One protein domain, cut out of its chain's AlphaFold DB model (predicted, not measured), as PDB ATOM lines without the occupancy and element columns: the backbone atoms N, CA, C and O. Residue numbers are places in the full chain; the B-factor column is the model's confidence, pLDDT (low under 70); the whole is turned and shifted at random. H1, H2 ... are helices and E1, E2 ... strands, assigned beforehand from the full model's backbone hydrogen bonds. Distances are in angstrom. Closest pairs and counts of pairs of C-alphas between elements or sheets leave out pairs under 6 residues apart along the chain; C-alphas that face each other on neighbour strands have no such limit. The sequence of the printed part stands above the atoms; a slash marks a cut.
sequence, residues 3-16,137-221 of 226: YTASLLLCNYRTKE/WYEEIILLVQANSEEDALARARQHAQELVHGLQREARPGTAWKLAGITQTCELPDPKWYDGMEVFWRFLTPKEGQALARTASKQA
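AT A GLANCE: This is residues 3 to 16 and 137 to 221 of the 226 residues of the protein "DUF4288 domain-containing protein" of Gemmataceae bacterium (UniProt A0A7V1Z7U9). A twisted sheet of four strands lies between two helices: the long helix H1 is on one face, where the sheet curls round it, and the shorter H2 crosses the opposite face slantwise. These make three layers, helix, sheet and helix, in an elongated outline spanning 46 by 28 by 20 A. The printed part has 99 residues, with named elements in the order E1, E2, H1, E3, E4, H2. The sheet's order is E3, E1, E2, E4, all antiparallel, and the class is mixed, helices and strands. The whole is compact, with a radius of gyration of the C-alphas of 13.6 A.

IN THESE COORDINATES: E1, residues 3 to 13, begins at C-alpha 3 (18.774, 88.386, 52.035) and is 31.9 A long. After the cut, E2, residues 137 to 146, is 28.6 A long. H1, residues 150 to 171, is 31.3 A long and begins at C-alpha 150 (14.982, 85.752, 45.998). E3, residues 176 to 189, is 35.2 A long and bends by 55 degrees at residue 185. E4, residues 199 to 205, is 16.7 A long. H2, residues 207 to 220, is 20.0 A long and ends at C-alpha 220 (15.717, 71.898, 45.825).

HOW THE PARTS SIT: The inner strands E1 and E2 are antiparallel at 152 degrees, with N 7 and O 141 2.8 A apart, within hydrogen-bond range. E3, an edge strand, is antiparallel to E1 at 166 degrees, with N 8 and O 182 at 2.8 A. E4, the other edge strand, is antiparallel to E2 at 164 degrees, with N 140 and O 203 at 3.0 A. E2, H1 and E3 form a split strand-helix-strand unit, two strands running the same way with E1 between them, and its crossover is right-handed. H1 is on the sheet; the closest C-alphas of H1 and E3 are those of Val 165 and Trp 178, 5.7 A apart. H2 is on the opposite face at a height over the sheet of 8.2 A. It lies over E3 and, only just, over E1 and E2, with 3 of its C-alphas on each. On the local plane it stands at 58 degrees to E3, only just slantwise to the strands. The closest C-alphas of H2 and E3 are those of Thr 184 and Ala 217, 5.0 A apart. H1 and H2 are apart. Every O i to N i+4 pair is within hydrogen-bond range in H2, and 17 of 18 are in H1.

THE WHOLE: The two C-alphas farthest apart are those of Glu 16 and Pro 190, at 47.4 A. Residues 17 to 136 are not printed, and C-alphas 16 and 137 are 18.4 A apart across the cut. Of the links that are printed whole, none is long; that from E3 to E4, nine residues, is short, and the others are tight. The mean pLDDT of the printed part is 85.7, with values under 70 at residues 14 to 16, 174, 191 to 192 and 219 to 221.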
ATOM      1  N   TYR A   3      18.896  89.822  51.864       93.56
ATOM      2  CA  TYR A   3      18.774  88.386  52.035       93.56
ATOM      3  C   TYR A   3      20.007  87.846  52.753       93.56
ATOM      4  O   TYR A   3      21.106  88.364  52.578       93.56
ATOM      5  N   THR A   4      19.848  86.776  53.525       93.94
ATOM      6  CA  THR A   4      20.959  85.866  53.818       93.94
ATOM      7  C   THR A   4      20.988  84.759  52.784       93.94
ATOM      8  O   THR A   4      19.928  84.219  52.463       93.94
ATOM      9  N   ALA A   5      22.173  84.355  52.342       93.94
ATOM     10  CA  ALA A   5      22.373  83.155  51.541       93.94
ATOM     11  C   ALA A   5      23.353  82.216  52.249       93.94
ATOM     12  O   ALA A   5      24.471  82.622  52.560       93.94
ATOM     13  N   SER A   6      22.938  80.970  52.495       94.56
ATOM     14  CA  SER A   6      23.818  79.927  53.029       94.56
ATOM     15  C   SER A   6      24.511  79.194  51.882       94.56
ATOM     16  O   SER A   6      23.878  78.491  51.087       94.56
ATOM     17  N   LEU A   7      25.817  79.407  51.772       94.81
ATOM     18  CA  LEU A   7      26.711  78.794  50.806       94.81
ATOM     19  C   LEU A   7      27.321  77.536  51.413       94.81
ATOM     20  O   LEU A   7      27.944  77.587  52.469       94.81
ATOM     21  N   LEU A   8      27.205  76.419  50.705       94.81
ATOM     22  CA  LEU A   8      27.897  75.185  51.041       94.81
ATOM     23  C   LEU A   8      29.099  75.024  50.116       94.81
ATOM     24  O   LEU A   8      28.945  74.716  48.931       94.81
ATOM     25  N   LEU A   9      30.295  75.208  50.656       93.50
ATOM     26  CA  LEU A   9      31.547  74.982  49.950       93.50
ATOM     27  C   LEU A   9      32.077  73.586  50.261       93.50
ATOM     28  O   LEU A   9      31.869  73.044  51.342       93.50
ATOM     29  N   CYS A  10      32.739  72.987  49.282       90.88
ATOM     30  CA  CYS A  10      33.349  71.675  49.393       90.88
ATOM     31  C   CYS A  10      34.791  71.778  48.930       90.88
ATOM     32  O   CYS A  10      35.043  72.174  47.787       90.88
ATOM     33  N   ASN A  11      35.718  71.393  49.797       87.81
ATOM     34  CA  ASN A  11      37.072  71.110  49.375       87.81
ATOM     35  C   ASN A  11      37.196  69.617  49.104       87.81
ATOM     36  O   ASN A  11      36.774  68.768  49.887       87.81
ATOM     37  N   TYR A  12      37.739  69.311  47.940       79.44
ATOM     38  CA  TYR A  12      37.917  67.959  47.461       79.44
ATOM     39  C   TYR A  12      39.340  67.811  46.945       79.44
ATOM     40  O   TYR A  12      39.954  68.758  46.448       79.44
ATOM     41  N   ARG A  13      39.892  66.605  47.038       75.94
ATOM     42  CA  ARG A  13      41.240  66.350  46.522       75.94
ATOM     43  C   ARG A  13      41.221  66.314  44.990       75.94
ATOM     44  O   ARG A  13      40.517  65.492  44.396       75.94
ATOM     45  N   THR A  14      41.991  67.187  44.340       66.50
ATOM     46  CA  THR A  14      42.176  67.183  42.885       66.50
ATOM     47  C   THR A  14      43.153  66.088  42.489       66.50
ATOM     48  O   THR A  14      44.166  65.855  43.142       66.50
ATOM     49  N   LYS A  15      42.803  65.344  41.437       56.62
ATOM     50  CA  LYS A  15      43.580  64.192  40.979       56.62
ATOM     51  C   LYS A  15      44.953  64.626  40.467       56.62
ATOM     52  O   LYS A  15      45.064  65.118  39.353       56.62
ATOM     53  N   GLU A  16      45.978  64.263  41.220       58.47
ATOM     54  CA  GLU A  16      47.243  63.775  40.675       58.47
ATOM     55  C   GLU A  16      47.512  62.431  41.337       58.47
ATOM     56  O   GLU A  16      48.283  62.338  42.286       58.47
ATOM     57  N   TRP A 137      35.625  67.490  52.787       81.50
ATOM     58  CA  TRP A 137      35.253  68.411  53.852       81.50
ATOM     59  C   TRP A 137      34.433  69.568  53.293       81.50
ATOM     60  O   TRP A 137      34.572  69.976  52.134       81.50
ATOM     61  N   TYR A 138      33.527  70.052  54.132       89.12
ATOM     62  CA  TYR A 138      32.549  71.055  53.759       89.12
ATOM     63  C   TYR A 138      32.591  72.212  54.742       89.12
ATOM     64  O   TYR A 138      32.754  72.018  55.948       89.12
ATOM     65  N   GLU A 139      32.372  73.404  54.213       92.62
ATOM     66  CA  GLU A 139      32.189  74.618  54.990       92.62
ATOM     67  C   GLU A 139      30.841  75.229  54.640       92.62
ATOM     68  O   GLU A 139      30.421  75.225  53.480       92.62
ATOM     69  N   GLU A 140      30.155  75.739  55.656       94.44
ATOM     70  CA  GLU A 140      28.953  76.538  55.478       94.44
ATOM     71  C   GLU A 140      29.273  77.993  55.807       94.44
ATOM     72  O   GLU A 140      29.711  78.297  56.919       94.44
ATOM     73  N   ILE A 141      29.039  78.874  54.839       94.62
ATOM     74  CA  ILE A 141      29.217  80.321  54.957       94.62
ATOM     75  C   ILE A 141      27.860  80.972  54.731       94.62
ATOM     76  O   ILE A 141      27.256  80.776  53.679       94.62
ATOM     77  N   ILE A 142      27.388  81.781  55.674       94.06
ATOM     78  CA  ILE A 142      26.193  82.602  55.472       94.06
ATOM     79  C   ILE A 142      26.640  84.023  55.151       94.06
ATOM     80  O   ILE A 142      27.316  84.667  55.956       94.06
ATOM     81  N   LEU A 143      26.236  84.508  53.979       93.19
ATOM     82  CA  LEU A 143      26.516  85.861  53.510       93.19
ATOM     83  C   LEU A 143      25.254  86.712  53.488       93.19
ATOM     84  O   LEU A 143      24.153  86.201  53.271       93.19
ATOM     85  N   LEU A 144      25.433  88.021  53.627       93.25
ATOM     86  CA  LEU A 144      24.420  89.001  53.262       93.25
ATOM     87  C   LEU A 144      24.467  89.316  51.773       93.25
ATOM     88  O   LEU A 144      25.537  89.502  51.203       93.25
ATOM     89  N   VAL A 145      23.284  89.408  51.175       93.62
ATOM     90  CA  VAL A 145      23.096  89.694  49.759       93.62
ATOM     91  C   VAL A 145      22.031  90.770  49.589       93.62
ATOM     92  O   VAL A 145      20.886  90.606  50.021       93.62
ATOM     93  N   GLN A 146      22.385  91.870  48.936       92.31
ATOM     94  CA  GLN A 146      21.437  92.904  48.545       92.31
ATOM     95  C   GLN A 146      20.814  92.545  47.194       92.31
ATOM     96  O   GLN A 146      21.507  92.465  46.182       92.31
ATOM     97  N   ALA A 147      19.495  92.352  47.164       92.12
ATOM     98  CA  ALA A 147      18.785  91.905  45.968       92.12
ATOM     99  C   ALA A 147      17.347  92.437  45.887       92.12
ATOM    100  O   ALA A 147      16.755  92.881  46.879       92.12
ATOM    101  N   ASN A 148      16.777  92.388  44.685       92.12
ATOM    102  CA  ASN A 148      15.400  92.810  44.405       92.12
ATOM    103  C   ASN A 148      14.384  91.660  44.453       92.12
ATOM    104  O   ASN A 148      13.183  91.907  44.400       92.12
ATOM    105  N   SER A 149      14.854  90.420  44.535       92.62
ATOM    106  CA  SER A 149      14.041  89.214  44.676       92.62
ATOM    107  C   SER A 149      14.901  88.077  45.224       92.62
ATOM    108  O   SER A 149      16.128  88.180  45.260       92.62
ATOM    109  N   GLU A 150      14.268  86.970  45.604       90.56
ATOM    110  CA  GLU A 150      14.982  85.752  45.998       90.56
ATOM    111  C   GLU A 150      15.822  85.169  44.843       90.56
ATOM    112  O   GLU A 150      16.939  84.707  45.058       90.56
ATOM    113  N   GLU A 151      15.331  85.251  43.603       91.50
ATOM    114  CA  GLU A 151      16.060  84.783  42.416       91.50
ATOM    115  C   GLU A 151      17.321  85.626  42.143       91.50
ATOM    116  O   GLU A 151      18.392  85.077  41.882       91.50
ATOM    117  N   ASP A 152      17.222  86.954  42.288       92.88
ATOM    118  CA  ASP A 152      18.368  87.872  42.215       92.88
ATOM    119  C   ASP A 152      19.354  87.614  43.371       92.88
ATOM    120  O   ASP A 152      20.565  87.544  43.154       92.88
ATOM    121  N   ALA A 153      18.852  87.359  44.586       92.69
ATOM    122  CA  ALA A 153      19.690  87.002  45.732       92.69
ATOM    123  C   ALA A 153      20.482  85.717  45.474       92.69
ATOM    124  O   ALA A 153      21.676  85.647  45.765       92.69
ATOM    125  N   LEU A 154      19.843  84.711  44.877       92.00
ATOM    126  CA  LEU A 154      20.483  83.447  44.552       92.00
ATOM    127  C   LEU A 154      21.544  83.607  43.452       92.00
ATOM    128  O   LEU A 154      22.623  83.019  43.554       92.00
ATOM    129  N   ALA A 155      21.277  84.414  42.422       91.12
ATOM    130  CA  ALA A 155      22.254  84.718  41.376       91.12
ATOM    131  C   ALA A 155      23.493  85.436  41.938       91.12
ATOM    132  O   ALA A 155      24.624  85.041  41.650       91.12
ATOM    133  N   ARG A 156      23.295  86.432  42.806       93.56
ATOM    134  CA  ARG A 156      24.382  87.165  43.474       93.56
ATOM    135  C   ARG A 156      25.164  86.300  44.456       93.56
ATOM    136  O   ARG A 156      26.390  86.317  44.450       93.56
ATOM    137  N   ALA A 157      24.477  85.474  45.241       93.62
ATOM    138  CA  ALA A 157      25.108  84.516  46.143       93.62
ATOM    139  C   ALA A 157      26.053  83.557  45.398       93.62
ATOM    140  O   ALA A 157      27.135  83.249  45.895       93.62
ATOM    141  N   ARG A 158      25.701  83.126  44.176       91.81
ATOM    142  CA  ARG A 158      26.610  82.333  43.325       91.81
ATOM    143  C   ARG A 158      27.855  83.101  42.930       91.81
ATOM    144  O   ARG A 158      28.933  82.516  42.923       91.81
ATOM    145  N   GLN A 159      27.704  84.369  42.565       92.19
ATOM    146  CA  GLN A 159      28.838  85.200  42.187       92.19
ATOM    147  C   GLN A 159      29.806  85.345  43.369       92.19
ATOM    148  O   GLN A 159      30.988  85.039  43.225       92.19
ATOM    149  N   HIS A 160      29.299  85.676  44.560       92.94
ATOM    150  CA  HIS A 160      30.124  85.728  45.770       92.94
ATOM    151  C   HIS A 160      30.766  84.381  46.102       92.94
ATOM    152  O   HIS A 160      31.941  84.323  46.453       92.94
ATOM    153  N   ALA A 161      30.040  83.276  45.936       92.56
ATOM    154  CA  ALA A 161      30.609  81.948  46.119       92.56
ATOM    155  C   ALA A 161      31.768  81.663  45.150       92.56
ATOM    156  O   ALA A 161      32.746  81.039  45.549       92.56
ATOM    157  N   GLN A 162      31.689  82.107  43.893       91.62
ATOM    158  CA  GLN A 162      32.784  81.960  42.928       91.62
ATOM    159  C   GLN A 162      34.009  82.786  43.333       91.62
ATOM    160  O   GLN A 162      35.130  82.289  43.250       91.62
ATOM    161  N   GLU A 163      33.798  84.016  43.807       91.62
ATOM    162  CA  GLU A 163      34.859  84.886  44.329       91.62
ATOM    163  C   GLU A 163      35.536  84.257  45.559       91.62
ATOM    164  O   GLU A 163      36.765  84.170  45.607       91.62
ATOM    165  N   LEU A 164      34.742  83.732  46.498       91.81
ATOM    166  CA  LEU A 164      35.223  83.011  47.680       91.81
ATOM    167  C   LEU A 164      35.994  81.748  47.307       91.81
ATOM    168  O   LEU A 164      37.113  81.562  47.770       91.81
ATOM    169  N   VAL A 165      35.440  80.900  46.437       92.31
ATOM    170  CA  VAL A 165      36.119  79.690  45.949       92.31
ATOM    171  C   VAL A 165      37.445  80.051  45.291       92.31
ATOM    172  O   VAL A 165      38.442  79.377  45.528       92.31
ATOM    173  N   HIS A 166      37.492  81.126  44.503       91.19
ATOM    174  CA  HIS A 166      38.735  81.591  43.899       91.19
ATOM    175  C   HIS A 166      39.749  82.066  44.953       91.19
ATOM    176  O   HIS A 166      40.936  81.775  44.817       91.19
ATOM    177  N   GLY A 167      39.298  82.757  46.005       90.06
ATOM    178  CA  GLY A 167      40.125  83.126  47.157       90.06
ATOM    179  C   GLY A 167      40.688  81.900  47.880       90.06
ATOM    180  O   GLY A 167      41.904  81.735  47.950       90.06
ATOM    181  N   LEU A 168      39.813  80.987  48.302       89.00
ATOM    182  CA  LEU A 168      40.169  79.733  48.971       89.00
ATOM    183  C   LEU A 168      41.099  78.860  48.122       89.00
ATOM    184  O   LEU A 168      41.993  78.202  48.645       89.00
ATOM    185  N   GLN A 169      40.934  78.866  46.796       88.19
ATOM    186  CA  GLN A 169      41.795  78.112  45.888       88.19
ATOM    187  C   GLN A 169      43.239  78.631  45.865       88.19
ATOM    188  O   GLN A 169      44.149  77.834  45.637       88.19
ATOM    189  N   ARG A 170      43.472  79.930  46.103       86.19
ATOM    190  CA  ARG A 170      44.833  80.499  46.187       86.19
ATOM    191  C   ARG A 170      45.578  80.027  47.433       86.19
ATOM    192  O   ARG A 170      46.802  79.955  47.411       86.19
ATOM    193  N   GLU A 171      44.843  79.703  48.492       84.19
ATOM    194  CA  GLU A 171      45.370  79.222  49.774       84.19
ATOM    195  C   GLU A 171      45.329  77.689  49.892       84.19
ATOM    196  O   GLU A 171      45.857  77.106  50.840       84.19
ATOM    197  N   ALA A 172      44.710  77.016  48.919       79.69
ATOM    198  CA  ALA A 172      44.544  75.576  48.921       79.69
ATOM    199  C   ALA A 172      45.888  74.846  48.808       79.69
ATOM    200  O   ALA A 172      46.793  75.234  48.064       79.69
ATOM    201  N   ARG A 173      45.994  73.716  49.514       71.12
ATOM    202  CA  ARG A 173      47.152  72.827  49.397       71.12
ATOM    203  C   ARG A 173      47.220  72.229  47.983       71.12
ATOM    204  O   ARG A 173      46.162  71.942  47.406       71.12
ATOM    205  N   PRO A 174      48.426  71.965  47.440       67.62
ATOM    206  CA  PRO A 174      48.581  71.189  46.212       67.62
ATOM    207  C   PRO A 174      47.770  69.886  46.266       67.62
ATOM    208  O   PRO A 174      47.722  69.226  47.304       67.62
ATOM    209  N   GLY A 175      47.098  69.532  45.168       70.56
ATOM    210  CA  GLY A 175      46.233  68.347  45.117       70.56
ATOM    211  C   GLY A 175      44.879  68.508  45.823       70.56
ATOM    212  O   GLY A 175      44.202  67.513  46.082       70.56
ATOM    213  N   THR A 176      44.457  69.738  46.132       76.19
ATOM    214  CA  THR A 176      43.092  70.051  46.583       76.19
ATOM    215  C   THR A 176      42.470  71.163  45.745       76.19
ATOM    216  O   THR A 176      43.169  72.030  45.214       76.19
ATOM    217  N   ALA A 177      41.148  71.139  45.610       85.19
ATOM    218  CA  ALA A 177      40.392  72.256  45.074       85.19
ATOM    219  C   ALA A 177      39.111  72.505  45.844       85.19
ATOM    220  O   ALA A 177      38.553  71.616  46.483       85.19
ATOM    221  N   TRP A 178      38.644  73.738  45.729       90.44
ATOM    222  CA  TRP A 178      37.377  74.186  46.271       90.44
ATOM    223  C   TRP A 178      36.322  74.268  45.173       90.44
ATOM    224  O   TRP A 178      36.604  74.637  44.033       90.44
ATOM    225  N   LYS A 179      35.080  73.947  45.524       91.25
ATOM    226  CA  LYS A 179      33.908  74.218  44.691       91.25
ATOM    227  C   LYS A 179      32.720  74.625  45.545       91.25
ATOM    228  O   LYS A 179      32.597  74.215  46.698       91.25
ATOM    229  N   LEU A 180      31.795  75.354  44.932       92.81
ATOM    230  CA  LEU A 180      30.451  75.517  45.467       92.81
ATOM    231  C   LEU A 180      29.703  74.185  45.319       92.81
ATOM    232  O   LEU A 180      29.453  73.731  44.203       92.81
ATOM    233  N   ALA A 181      29.356  73.553  46.438       90.12
ATOM    234  CA  ALA A 181      28.508  72.362  46.456       90.12
ATOM    235  C   ALA A 181      27.017  72.718  46.349       90.12
ATOM    236  O   ALA A 181      26.230  71.911  45.856       90.12
ATOM    237  N   GLY A 182      26.629  73.920  46.780       90.88
ATOM    238  CA  GLY A 182      25.286  74.451  46.574       90.88
ATOM    239  C   GLY A 182      24.986  75.674  47.432       90.88
ATOM    240  O   GLY A 182      25.772  76.048  48.295       90.88
ATOM    241  N   ILE A 183      23.823  76.276  47.193       92.38
ATOM    242  CA  ILE A 183      23.221  77.274  48.083       92.38
ATOM    243  C   ILE A 183      22.066  76.558  48.773       92.38
ATOM    244  O   ILE A 183      21.163  76.069  48.095       92.38
ATOM    245  N   THR A 184      22.139  76.399  50.092       89.81
ATOM    246  CA  THR A 184      21.203  75.555  50.855       89.81
ATOM    247  C   THR A 184      19.958  76.315  51.293       89.81
ATOM    248  O   THR A 184      18.921  75.696  51.517       89.81
ATOM    249  N   GLN A 185      20.053  77.640  51.422       90.19
ATOM    250  CA  GLN A 185      18.955  78.481  51.880       90.19
ATOM    251  C   GLN A 185      19.159  79.945  51.477       90.19
ATOM    252  O   GLN A 185      20.274  80.462  51.555       90.19
ATOM    253  N   THR A 186      18.063  80.617  51.128       90.88
ATOM    254  CA  THR A 186      17.946  82.074  51.007       90.88
ATOM    255  C   THR A 186      16.813  82.559  51.906       90.88
ATOM    256  O   THR A 186      15.739  81.967  51.914       90.88
ATOM    257  N   CYS A 187      17.038  83.613  52.692       91.31
ATOM    258  CA  CYS A 187      16.013  84.185  53.574       91.31
ATOM    259  C   CYS A 187      16.023  85.701  53.475       91.31
ATOM    260  O   CYS A 187      17.076  86.305  53.648       91.31
ATOM    261  N   GLU A 188      14.863  86.312  53.249       92.25
ATOM    262  CA  GLU A 188      14.719  87.766  53.322       92.25
ATOM    263  C   GLU A 188      14.891  88.253  54.768       92.25
ATOM    264  O   GLU A 188      14.399  87.633  55.715       92.25
ATOM    265  N   LEU A 189      15.586  89.373  54.937       88.00
ATOM    266  CA  LEU A 189      15.808  90.024  56.218       88.00
ATOM    267  C   LEU A 189      15.152  91.410  56.264       88.00
ATOM    268  O   LEU A 189      15.315  92.202  55.329       88.00
ATOM    269  N   PRO A 190      14.507  91.767  57.388       71.06
ATOM    270  CA  PRO A 190      14.088  93.135  57.641       71.06
ATOM    271  C   PRO A 190      15.314  94.021  57.936       71.06
ATOM    272  O   PRO A 190      15.975  93.878  58.959       71.06
ATOM    273  N   ASP A 191      15.608  94.899  56.975       66.69
ATOM    274  CA  ASP A 191      16.580  96.008  56.946       66.69
ATOM    275  C   ASP A 191      17.801  95.946  57.906       66.69
ATOM    276  O   ASP A 191      17.845  96.609  58.948       66.69
ATOM    277  N   PRO A 192      18.832  95.152  57.565       61.91
ATOM    278  CA  PRO A 192      20.110  95.125  58.270       61.91
ATOM    279  C   PRO A 192      20.970  96.391  58.044       61.91
ATOM    280  O   PRO A 192      21.216  96.808  56.918       61.91
ATOM    281  N   LYS A 193      21.564  96.938  59.123       72.75
ATOM    282  CA  LYS A 193      22.706  97.889  59.079       72.75
ATOM    283  C   LYS A 193      24.027  97.204  58.686       72.75
ATOM    284  O   LYS A 193      25.015  97.292  59.414       72.75
ATOM    285  N   TRP A 194      24.036  96.463  57.593       72.56
ATOM    286  CA  TRP A 194      25.179  95.644  57.203       72.56
ATOM    287  C   TRP A 194      25.450  95.792  55.696       72.56
ATOM    288  O   TRP A 194      24.676  96.429  54.984       72.56
ATOM    289  N   TYR A 195      26.582  95.264  55.232       81.44
ATOM    290  CA  TYR A 195      27.075  95.455  53.864       81.44
ATOM    291  C   TYR A 195      26.888  94.197  53.005       81.44
ATOM    292  O   TYR A 195      26.838  93.082  53.522       81.44
ATOM    293  N   ASP A 196      26.794  94.387  51.688       86.81
ATOM    294  CA  ASP A 196      26.655  93.311  50.700       86.81
ATOM    295  C   ASP A 196      27.923  92.452  50.630       86.81
ATOM    296  O   ASP A 196      29.033  92.969  50.764       86.81
ATOM    297  N   GLY A 197      27.753  91.139  50.467       84.50
ATOM    298  CA  GLY A 197      28.839  90.156  50.459       84.50
ATOM    299  C   GLY A 197      29.465  89.878  51.830       84.50
ATOM    300  O   GLY A 197      30.423  89.115  51.924       84.50
ATOM    301  N   MET A 198      28.953  90.482  52.903       87.75
ATOM    302  CA  MET A 198      29.533  90.328  54.230       87.75
ATOM    303  C   MET A 198      29.185  88.966  54.842       87.75
ATOM    304  O   MET A 198      28.017  88.578  54.907       87.75
ATOM    305  N   GLU A 199      30.207  88.275  55.345       90.25
ATOM    306  CA  GLU A 199      30.056  87.057  56.134       90.25
ATOM    307  C   GLU A 199      29.434  87.370  57.496       90.25
ATOM    308  O   GLU A 199      29.962  88.158  58.281       90.25
ATOM    309  N   VAL A 200      28.289  86.746  57.773       89.25
ATOM    310  CA  VAL A 200      27.614  86.832  59.078       89.25
ATOM    311  C   VAL A 200      27.826  85.581  59.921       89.25
ATOM    312  O   VAL A 200      27.605  85.617  61.132       89.25
ATOM    313  N   PHE A 201      28.226  84.471  59.299       90.19
ATOM    314  CA  PHE A 201      28.462  83.199  59.969       90.19
ATOM    315  C   PHE A 201      29.338  82.278  59.119       90.19
ATOM    316  O   PHE A 201      29.141  82.186  57.906       90.19
ATOM    317  N   TRP A 202      30.211  81.526  59.784       92.00
ATOM    318  CA  TRP A 202      31.006  80.464  59.184       92.00
ATOM    319  C   TRP A 202      31.160  79.283  60.135       92.00
ATOM    320  O   TRP A 202      31.340  79.457  61.346       92.00
ATOM    321  N   ARG A 203      31.102  78.069  59.580       92.75
ATOM    322  CA  ARG A 203      31.463  76.846  60.300       92.75
ATOM    323  C   ARG A 203      32.003  75.755  59.386       92.75
ATOM    324  O   ARG A 203      31.556  75.586  58.251       92.75
ATOM    325  N   PHE A 204      32.854  74.916  59.967       88.75
ATOM    326  CA  PHE A 204      33.177  73.603  59.424       88.75
ATOM    327  C   PHE A 204      32.038  72.610  59.656       88.75
ATOM    328  O   PHE A 204      31.392  72.612  60.707       88.75
ATOM    329  N   LEU A 205      31.831  71.727  58.682       85.50
ATOM    330  CA  LEU A 205      30.875  70.631  58.751       85.50
ATOM    331  C   LEU A 205      31.603  69.294  58.731       85.50
ATOM    332  O   LEU A 205      32.586  69.109  58.009       85.50
ATOM    333  N   THR A 206      31.061  68.310  59.447       80.94
ATOM    334  CA  THR A 206      31.505  66.930  59.238       80.94
ATOM    335  C   THR A 206      31.169  66.483  57.805       80.94
ATOM    336  O   THR A 206      30.162  66.930  57.240       80.94
ATOM    337  N   PRO A 207      31.918  65.532  57.210       78.56
ATOM    338  CA  PRO A 207      31.613  65.025  55.868       78.56
ATOM    339  C   PRO A 207      30.170  64.522  55.721       78.56
ATOM    340  O   PRO A 207      29.541  64.684  54.677       78.56
ATOM    341  N   LYS A 208      29.601  63.941  56.787       78.25
ATOM    342  CA  LYS A 208      28.216  63.454  56.804       78.25
ATOM    343  C   LYS A 208      27.201  64.598  56.714       78.25
ATOM    344  O   LYS A 208      26.233  64.480  55.964       78.25
ATOM    345  N   GLU A 209      27.402  65.669  57.479       85.62
ATOM    346  CA  GLU A 209      26.536  66.855  57.458       85.62
ATOM    347  C   GLU A 209      26.626  67.569  56.112       85.62
ATOM    348  O   GLU A 209      25.599  67.823  55.484       85.62
ATOM    349  N   GLY A 210      27.848  67.796  55.626       86.62
ATOM    350  CA  GLY A 210      28.094  68.417  54.329       86.62
ATOM    351  C   GLY A 210      27.458  67.645  53.174       86.62
ATOM    352  O   GLY A 210      26.732  68.221  52.368       86.62
ATOM    353  N   GLN A 211      27.609  66.317  53.136       83.88
ATOM    354  CA  GLN A 211      26.952  65.479  52.127       83.88
ATOM    355  C   GLN A 211      25.423  65.504  52.231       83.88
ATOM    356  O   GLN A 211      24.738  65.450  51.206       83.88
ATOM    357  N   ALA A 212      24.865  65.553  53.444       85.94
ATOM    358  CA  ALA A 212      23.421  65.651  53.633       85.94
ATOM    359  C   ALA A 212      22.881  66.987  53.101       85.94
ATOM    360  O   ALA A 212      21.898  66.988  52.358       85.94
ATOM    361  N   LEU A 213      23.553  68.098  53.411       88.00
ATOM    362  CA  LEU A 213      23.204  69.429  52.913       88.00
ATOM    363  C   LEU A 213      23.382  69.539  51.396       88.00
ATOM    364  O   LEU A 213      22.476  70.019  50.718       88.00
ATOM    365  N   ALA A 214      24.478  69.010  50.846       85.88
ATOM    366  CA  ALA A 214      24.725  68.994  49.405       85.88
ATOM    367  C   ALA A 214      23.601  68.265  48.655       85.88
ATOM    368  O   ALA A 214      23.059  68.787  47.685       85.88
ATOM    369  N   ARG A 215      23.170  67.094  49.152       84.44
ATOM    370  CA  ARG A 215      22.038  66.347  48.573       84.44
ATOM    371  C   ARG A 215      20.728  67.130  48.627       84.44
ATOM    372  O   ARG A 215      19.915  66.989  47.716       84.44
ATOM    373  N   THR A 216      20.495  67.898  49.687       81.44
ATOM    374  CA  THR A 216      19.296  68.737  49.821       81.44
ATOM    375  C   THR A 216      19.330  69.893  48.823       81.44
ATOM    376  O   THR A 216      18.366  70.058  48.076       81.44
ATOM    377  N   ALA A 217      20.460  70.599  48.720       79.00
ATOM    378  CA  ALA A 217      20.656  71.676  47.750       79.00
ATOM    379  C   ALA A 217      20.447  71.186  46.303       79.00
ATOM    380  O   ALA A 217      19.724  71.816  45.532       79.00
ATOM    381  N   SER A 218      20.973  70.003  45.952       72.94
ATOM    382  CA  SER A 218      20.771  69.414  44.617       72.94
ATOM    383  C   SER A 218      19.320  69.052  44.301       72.94
ATOM    384  O   SER A 218      18.929  69.052  43.138       72.94
ATOM    385  N   LYS A 219      18.509  68.725  45.315       65.88
ATOM    386  CA  LYS A 219      17.087  68.390  45.130       65.88
ATOM    387  C   LYS A 219      16.197  69.622  45.031       65.88
ATOM    388  O   LYS A 219      15.228  69.598  44.283       65.88
ATOM    389  N   GLN A 220      16.501  70.661  45.802       60.94
ATOM    390  CA  GLN A 220      15.717  71.898  45.825       60.94
ATOM    391  C   GLN A 220      15.956  72.745  44.574       60.94
ATOM    392  O   GLN A 220      15.059  73.458  44.133       60.94
ATOM    393  N   ALA A 221      17.140  72.628  43.977       53.94
ATOM    394  CA  ALA A 221      17.553  73.480  42.879       53.94
ATOM    395  C   ALA A 221      18.446  72.710  41.876       53.94
ATOM    396  O   ALA A 221      19.647  72.956  41.773       53.94
TER     397      ALA A 221